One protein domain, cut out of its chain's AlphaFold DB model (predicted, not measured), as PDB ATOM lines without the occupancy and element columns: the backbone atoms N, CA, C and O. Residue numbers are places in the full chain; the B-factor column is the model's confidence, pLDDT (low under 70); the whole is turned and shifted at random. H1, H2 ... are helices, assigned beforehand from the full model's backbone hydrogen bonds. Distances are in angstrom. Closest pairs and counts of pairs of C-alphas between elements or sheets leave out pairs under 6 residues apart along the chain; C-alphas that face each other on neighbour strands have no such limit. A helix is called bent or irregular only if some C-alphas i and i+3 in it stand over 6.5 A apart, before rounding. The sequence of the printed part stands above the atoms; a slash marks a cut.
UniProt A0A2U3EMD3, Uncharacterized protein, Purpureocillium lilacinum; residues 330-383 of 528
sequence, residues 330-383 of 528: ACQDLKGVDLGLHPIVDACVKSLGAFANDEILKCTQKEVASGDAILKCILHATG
ATOM      1  N   ALA A 330      21.827   4.913 -20.182       93.56
ATOM      2  CA  ALA A 330      23.107   4.523 -19.574       93.56
ATOM      3  C   ALA A 330      23.969   5.698 -19.056       93.56
ATOM      4  O   ALA A 330      24.846   5.496 -18.223       93.56
ATOM      5  N   CYS A 331      23.738   6.928 -19.533       94.75
ATOM      6  CA  CYS A 331      24.360   8.137 -18.987       94.75
ATOM      7  C   CYS A 331      23.537   8.776 -17.861       94.75
ATOM      8  O   CYS A 331      24.108   9.404 -16.978       94.75
ATOM      9  N   GLN A 332      22.210   8.627 -17.872       92.88
ATOM     10  CA  GLN A 332      21.360   8.998 -16.735       92.88
ATOM     11  C   GLN A 332      21.603   8.057 -15.543       92.88
ATOM     12  O   GLN A 332      21.605   8.510 -14.404       92.88
ATOM     13  N   ASP A 333      21.909   6.785 -15.816       94.06
ATOM     14  CA  ASP A 333      22.248   5.744 -14.837       94.06
ATOM     15  C   ASP A 333      23.584   6.001 -14.099       94.06
ATOM     16  O   ASP A 333      23.897   5.298 -13.146       94.06
ATOM     17  N   LEU A 334      24.360   7.026 -14.487       92.25
ATOM     18  CA  LEU A 334      25.499   7.538 -13.705       92.25
ATOM     19  C   LEU A 334      25.062   8.261 -12.417       92.25
ATOM     20  O   LEU A 334      25.873   8.450 -11.509       92.25
ATOM     21  N   LYS A 335      23.805   8.713 -12.340       92.31
ATOM     22  CA  LYS A 335      23.280   9.478 -11.206       92.31
ATOM     23  C   LYS A 335      23.297   8.645  -9.919       92.31
ATOM     24  O   LYS A 335      22.724   7.560  -9.869       92.31
ATOM     25  N   GLY A 336      23.894   9.188  -8.860       90.75
ATOM     26  CA  GLY A 336      24.007   8.537  -7.552       90.75
ATOM     27  C   GLY A 336      24.957   7.331  -7.502       90.75
ATOM     28  O   GLY A 336      24.875   6.542  -6.563       90.75
ATOM     29  N   VAL A 337      25.835   7.157  -8.498       91.75
ATOM     30  CA  VAL A 337      26.819   6.061  -8.538       91.75
ATOM     31  C   VAL A 337      28.172   6.530  -8.003       91.75
ATOM     32  O   VAL A 337      28.920   7.200  -8.713       91.75
ATOM     33  N   ASP A 338      28.525   6.117  -6.786       88.31
ATOM     34  CA  ASP A 338      29.846   6.385  -6.185       88.31
ATOM     35  C   ASP A 338      30.810   5.182  -6.282       88.31
ATOM     36  O   ASP A 338      32.028   5.343  -6.306       88.31
ATOM     37  N   LEU A 339      30.282   3.955  -6.376       84.00
ATOM     38  CA  LEU A 339      31.055   2.709  -6.475       84.00
ATOM     39  C   LEU A 339      30.693   1.941  -7.750       84.00
ATOM     40  O   LEU A 339      29.549   1.965  -8.194       84.00
ATOM     41  N   GLY A 340      31.665   1.235  -8.338       83.94
ATOM     42  CA  GLY A 340      31.446   0.477  -9.581       83.94
ATOM     43  C   GLY A 340      31.225   1.361 -10.817       83.94
ATOM     44  O   GLY A 340      30.603   0.927 -11.781       83.94
ATOM     45  N   LEU A 341      31.732   2.596 -10.794       88.75
ATOM     46  CA  LEU A 341      31.435   3.634 -11.784       88.75
ATOM     47  C   LEU A 341      31.925   3.310 -13.212       88.75
ATOM     48  O   LEU A 341      31.242   3.638 -14.178       88.75
ATOM     49  N   HIS A 342      33.066   2.625 -13.353       90.12
ATOM     50  CA  HIS A 342      33.716   2.331 -14.644       90.12
ATOM     51  C   HIS A 342      32.794   1.651 -15.688       90.12
ATOM     52  O   HIS A 342      32.587   2.242 -16.744       90.12
ATOM     53  N   PRO A 343      32.152   0.490 -15.422       92.81
ATOM     54  CA  PRO A 343      31.263  -0.155 -16.399       92.81
ATOM     55  C   PRO A 343      30.031   0.681 -16.788       92.81
ATOM     56  O   PRO A 343      29.514   0.521 -17.892       92.81
ATOM     57  N   ILE A 344      29.556   1.581 -15.916       93.69
ATOM     58  CA  ILE A 344      28.429   2.480 -16.223       93.69
ATOM     59  C   ILE A 344      28.916   3.657 -17.083       93.69
ATOM     60  O   ILE A 344      28.247   4.049 -18.038       93.69
ATOM     61  N   VAL A 345      30.129   4.156 -16.830       93.94
ATOM     62  CA  VAL A 345      30.823   5.113 -17.705       93.94
ATOM     63  C   VAL A 345      31.058   4.521 -19.098       93.94
ATOM     64  O   VAL A 345      30.700   5.163 -20.087       93.94
ATOM     65  N   ASP A 346      31.558   3.288 -19.198       93.12
ATOM     66  CA  ASP A 346      31.743   2.587 -20.475       93.12
ATOM     67  C   ASP A 346      30.410   2.410 -21.219       93.12
ATOM     68  O   ASP A 346      30.316   2.681 -22.419       93.12
ATOM     69  N   ALA A 347      29.345   2.018 -20.507       93.88
ATOM     70  CA  ALA A 347      28.001   1.910 -21.068       93.88
ATOM     71  C   ALA A 347      27.455   3.266 -21.553       93.88
ATOM     72  O   ALA A 347      26.836   3.327 -22.620       93.88
ATOM     73  N   CYS A 348      27.712   4.359 -20.827       95.81
ATOM     74  CA  CYS A 348      27.362   5.717 -21.236       95.81
ATOM     75  C   CYS A 348      28.118   6.148 -22.503       95.81
ATOM     76  O   CYS A 348      27.483   6.537 -23.485       95.81
ATOM     77  N   VAL A 349      29.452   6.024 -22.534       94.62
ATOM     78  CA  VAL A 349      30.279   6.394 -23.700       94.62
ATOM     79  C   VAL A 349      29.878   5.576 -24.931       94.62
ATOM     80  O   VAL A 349      29.646   6.143 -26.000       94.62
ATOM     81  N   LYS A 350      29.686   4.261 -24.771       93.81
ATOM     82  CA  LYS A 350      29.190   3.364 -25.827       93.81
ATOM     83  C   LYS A 350      27.784   3.740 -26.311       93.81
ATOM     84  O   LYS A 350      27.497   3.629 -27.500       93.81
ATOM     85  N   SER A 351      26.911   4.207 -25.419       94.56
ATOM     86  CA  SER A 351      25.560   4.665 -25.777       94.56
ATOM     87  C   SER A 351      25.555   6.033 -26.465       94.56
ATOM     88  O   SER A 351      24.672   6.302 -27.280       94.56
ATOM     89  N   LEU A 352      26.522   6.901 -26.162       93.56
ATOM     90  CA  LEU A 352      26.705   8.178 -26.850       93.56
ATOM     91  C   LEU A 352      27.288   7.986 -28.255       93.56
ATOM     92  O   LEU A 352      26.802   8.626 -29.183       93.56
ATOM     93  N   GLY A 353      28.273   7.103 -28.443       94.25
ATOM     94  CA  GLY A 353      28.810   6.768 -29.767       94.25
ATOM     95  C   GLY A 353      29.225   8.010 -30.567       94.25
ATOM     96  O   GLY A 353      30.123   8.740 -30.155       94.25
ATOM     97  N   ALA A 354      28.524   8.316 -31.665       92.62
ATOM     98  CA  ALA A 354      28.798   9.498 -32.496       92.62
ATOM     99  C   ALA A 354      28.548  10.860 -31.801       92.62
ATOM    100  O   ALA A 354      28.947  11.903 -32.325       92.62
ATOM    101  N   PHE A 355      27.904  10.869 -30.628       92.69
ATOM    102  CA  PHE A 355      27.773  12.045 -29.762       92.69
ATOM    103  C   PHE A 355      28.960  12.240 -28.800       92.69
ATOM    104  O   PHE A 355      29.083  13.318 -28.221       92.69
ATOM    105  N   ALA A 356      29.824  11.236 -28.599       92.38
ATOM    106  CA  ALA A 356      30.922  11.275 -27.629       92.38
ATOM    107  C   ALA A 356      32.138  12.059 -28.162       92.38
ATOM    108  O   ALA A 356      33.131  11.487 -28.605       92.38
ATOM    109  N   ASN A 357      32.051  13.390 -28.125       87.88
ATOM    110  CA  ASN A 357      33.157  14.276 -28.489       87.88
ATOM    111  C   ASN A 357      34.278  14.303 -27.426       87.88
ATOM    112  O   ASN A 357      34.109  13.855 -26.291       87.88
ATOM    113  N   ASP A 358      35.415  14.909 -27.773       87.75
ATOM    114  CA  ASP A 358      36.576  15.069 -26.890       87.75
ATOM    115  C   ASP A 358      36.278  15.708 -25.522       87.75
ATOM    116  O   ASP A 358      36.994  15.440 -24.560       87.75
ATOM    117  N   GLU A 359      35.292  16.602 -25.411       87.75
ATOM    118  CA  GLU A 359      34.959  17.263 -24.141       87.75
ATOM    119  C   GLU A 359      34.190  16.320 -23.211       87.75
ATOM    120  O   GLU A 359      34.474  16.258 -22.016       87.75
ATOM    121  N   ILE A 360      33.292  15.516 -23.780       90.69
ATOM    122  CA  ILE A 360      32.553  14.448 -23.100       90.69
ATOM    123  C   ILE A 360      33.509  13.327 -22.676       90.69
ATOM    124  O   ILE A 360      33.456  12.879 -21.533       90.69
ATOM    125  N   LEU A 361      34.452  12.932 -23.539       91.12
ATOM    126  CA  LEU A 361      35.487  11.954 -23.188       91.12
ATOM    127  C   LEU A 361      36.413  12.478 -22.072       91.12
ATOM    128  O   LEU A 361      36.784  11.726 -21.174       91.12
ATOM    129  N   LYS A 362      36.710  13.784 -22.028       92.38
ATOM    130  CA  LYS A 362      37.428  14.420 -20.899       92.38
ATOM    131  C   LYS A 362      36.605  14.496 -19.605       92.38
ATOM    132  O   LYS A 362      37.191  14.731 -18.546       92.38
ATOM    133  N   CYS A 363      35.285  14.309 -19.655       92.69
ATOM    134  CA  CYS A 363      34.450  14.144 -18.463       92.69
ATOM    135  C   CYS A 363      34.510  12.720 -17.895       92.69
ATOM    136  O   CYS A 363      34.366  12.562 -16.687       92.69
ATOM    137  N   THR A 364      34.747  11.708 -18.735       90.50
ATOM    138  CA  THR A 364      34.800  10.292 -18.334       90.50
ATOM    139  C   THR A 364      36.218   9.772 -18.077       90.50
ATOM    140  O   THR A 364      36.384   8.827 -17.318       90.50
ATOM    141  N   GLN A 365      37.245  10.391 -18.669       88.25
ATOM    142  CA  GLN A 365      38.666  10.046 -18.473       88.25
ATOM    143  C   GLN A 365      39.289  10.627 -17.194       88.25
ATOM    144  O   GLN A 365      40.398  10.248 -16.824       88.25
ATOM    145  N   LYS A 366      38.625  11.580 -16.533       80.12
ATOM    146  CA  LYS A 366      39.077  12.079 -15.230       80.12
ATOM    147  C   LYS A 366      38.734  11.061 -14.149       80.12
ATOM    148  O   LYS A 366      37.635  10.516 -14.148       80.12
ATOM    149  N   GLU A 367      39.622  10.896 -13.177       74.56
ATOM    150  CA  GLU A 367      39.300  10.214 -11.922       74.56
ATOM    151  C   GLU A 367      38.334  11.094 -11.111       74.56
ATOM    152  O   GLU A 367      38.739  11.947 -10.321       74.56
ATOM    153  N   VAL A 368      37.032  10.942 -11.373       75.06
ATOM    154  CA  VAL A 368      35.960  11.628 -10.643       75.06
ATOM    155  C   VAL A 368      35.318  10.647  -9.672       75.06
ATOM    156  O   VAL A 368      34.924   9.553 -10.062       75.06
ATOM    157  N   ALA A 369      35.201  11.048  -8.406       77.38
ATOM    158  CA  ALA A 369      34.765  10.166  -7.321       77.38
ATOM    159  C   ALA A 369      33.268   9.790  -7.349       77.38
ATOM    160  O   ALA A 369      32.850   8.971  -6.539       77.38
ATOM    161  N   SER A 370      32.464  10.379  -8.243       91.50
ATOM    162  CA  SER A 370      31.047  10.039  -8.406       91.50
ATOM    163  C   SER A 370      30.544  10.260  -9.833       91.50
ATOM    164  O   SER A 370      30.964  11.183 -10.543       91.50
ATOM    165  N   GLY A 371      29.591   9.429 -10.249       92.62
ATOM    166  CA  GLY A 371      28.918   9.518 -11.544       92.62
ATOM    167  C   GLY A 371      28.056  10.769 -11.682       92.62
ATOM    168  O   GLY A 371      27.932  11.301 -12.780       92.62
ATOM    169  N   ASP A 372      27.588  11.333 -10.570       91.44
ATOM    170  CA  ASP A 372      26.976  12.660 -10.503       91.44
ATOM    171  C   ASP A 372      27.889  13.755 -11.070       91.44
ATOM    172  O   ASP A 372      27.441  14.620 -11.824       91.44
ATOM    173  N   ALA A 373      29.180  13.723 -10.726       91.19
ATOM    174  CA  ALA A 373      30.151  14.700 -11.202       91.19
ATOM    175  C   ALA A 373      30.497  14.486 -12.688       91.19
ATOM    176  O   ALA A 373      30.652  15.464 -13.425       91.19
ATOM    177  N   ILE A 374      30.531  13.230 -13.153       93.50
ATOM    178  CA  ILE A 374      30.648  12.895 -14.582       93.50
ATOM    179  C   ILE A 374      29.420  13.405 -15.345       93.50
ATOM    180  O   ILE A 374      29.569  14.142 -16.314       93.50
ATOM    181  N   LEU A 375      28.208  13.093 -14.885       92.88
ATOM    182  CA  LEU A 375      26.947  13.503 -15.503       92.88
ATOM    183  C   LEU A 375      26.814  15.032 -15.561       92.88
ATOM    184  O   LEU A 375      26.491  15.578 -16.615       92.88
ATOM    185  N   LYS A 376      27.150  15.744 -14.478       90.25
ATOM    186  CA  LYS A 376      27.185  17.219 -14.438       90.25
ATOM    187  C   LYS A 376      28.232  17.796 -15.405       90.25
ATOM    188  O   LYS A 376      27.964  18.813 -16.045       90.25
ATOM    189  N   CYS A 377      29.376  17.131 -15.584       92.44
ATOM    190  CA  CYS A 377      30.373  17.499 -16.592       92.44
ATOM    191  C   CYS A 377      29.862  17.266 -18.027       92.44
ATOM    192  O   CYS A 377      29.958  18.176 -18.852       92.44
ATOM    193  N   ILE A 378      29.253  16.106 -18.313       91.94
ATOM    194  CA  ILE A 378      28.668  15.786 -19.625       91.94
ATOM    195  C   ILE A 378      27.576  16.804 -19.968       91.94
ATOM    196  O   ILE A 378      27.658  17.426 -21.019       91.94
ATOM    197  N   LEU A 379      26.616  17.057 -19.071       90.50
ATOM    198  CA  LEU A 379      25.544  18.043 -19.275       90.50
ATOM    199  C   LEU A 379      26.091  19.453 -19.573       90.50
ATOM    200  O   LEU A 379      25.581  20.142 -20.459       90.50
ATOM    201  N   HIS A 380      27.161  19.867 -18.883       86.56
ATOM    202  CA  HIS A 380      27.835  21.141 -19.140       86.56
ATOM    203  C   HIS A 380      28.545  21.175 -20.506       86.56
ATOM    204  O   HIS A 380      28.439  22.175 -21.215       86.56
ATOM    205  N   ALA A 381      29.250  20.106 -20.894       86.88
ATOM    206  CA  ALA A 381      29.932  19.998 -22.190       86.88
ATOM    207  C   ALA A 381      28.943  19.916 -23.370       86.88
ATOM    208  O   ALA A 381      29.165  20.504 -24.425       86.88
ATOM    209  N   THR A 382      27.816  19.226 -23.190       85.62
ATOM    210  CA  THR A 382      26.779  19.080 -24.220       85.62
ATOM    211  C   THR A 382      25.855  20.295 -24.311       85.62
ATOM    212  O   THR A 382      25.185  20.472 -25.325       85.62
ATOM    213  N   GLY A 383      25.781  21.119 -23.259       81.12
ATOM    214  CA  GLY A 383      24.815  22.215 -23.139       81.12
ATOM    215  C   GLY A 383      23.365  21.746 -22.954       81.12
ATOM    216  O   GLY A 383      22.438  22.517 -23.208       81.12
TER     217      GLY A 383
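What this domain is: This is residues 330 to 383 of the 528 residues of an uncharacterized protein of Purpureocillium lilacinum (UniProt A0A2U3EMD3). Three helices run side by side at shallow tilts, their centres making a triangle: H2 and H3 form a helical hairpin, and H1, the longest, runs along both of them with few close C-alphas. Residues 330 to 340 hold no named element: 330 to 334 lie beside H1 and H3 on the side away from H2, and 335 to 340 pass round one end of the helices to Leu 341, where H1 begins. The printed part has 54 residues, with three named helices in the order H1, H2, H3 and no named strand; its class is all helix. The whole is compact, with a radius of gyration of the C-alphas of 9.6 A, and rounded, spanning 26 by 18 by 17 A.

Where its parts are: Begin at Ala 330 and pass to C-alpha 341 at (31.435, 3.634, -11.784), where H1 begins; it covers residues 341 to 355 and measures 20.2 A. H1 is irregular: C-alphas 351 and 354 are 8.9 A apart. Next find H2, residues 358 to 364, 10.0 A long. H3, residues 371 to 382, runs 16.0 A to C-alpha 382 at (26.779, 19.080, -24.220).

How they stand to each other: Look first at the hairpin, where H2 and H3 touch; their closest C-alphas, of Ile 360 and Ile 378, are 5.4 A apart. They run opposite ways at a shallow tilt of 12 degrees. H1 and H2 are close but not clearly touching, with the closest C-alphas, of Val 345 and Thr 364, at 6.6 A; they run opposite ways at a shallow tilt of 18 degrees. H1 and H3 are also close but not clearly touching, with the closest C-alphas, of Leu 341 and Gly 371, at 6.4 A; they run the same way at a shallow tilt of 15 degrees. In H2 and H3 every O i to N i+4 pair is within hydrogen-bond range; in H1 9 of 11 are.

The domain as a whole: The C-alphas farthest apart, of Leu 339 and Ala 354, are 27.0 A apart. The printed part has no cut. The link from H1 to H2 is tight, and that from H2 to H3 is short. The mean pLDDT of the printed part is 90.1, and no printed residue is under 70.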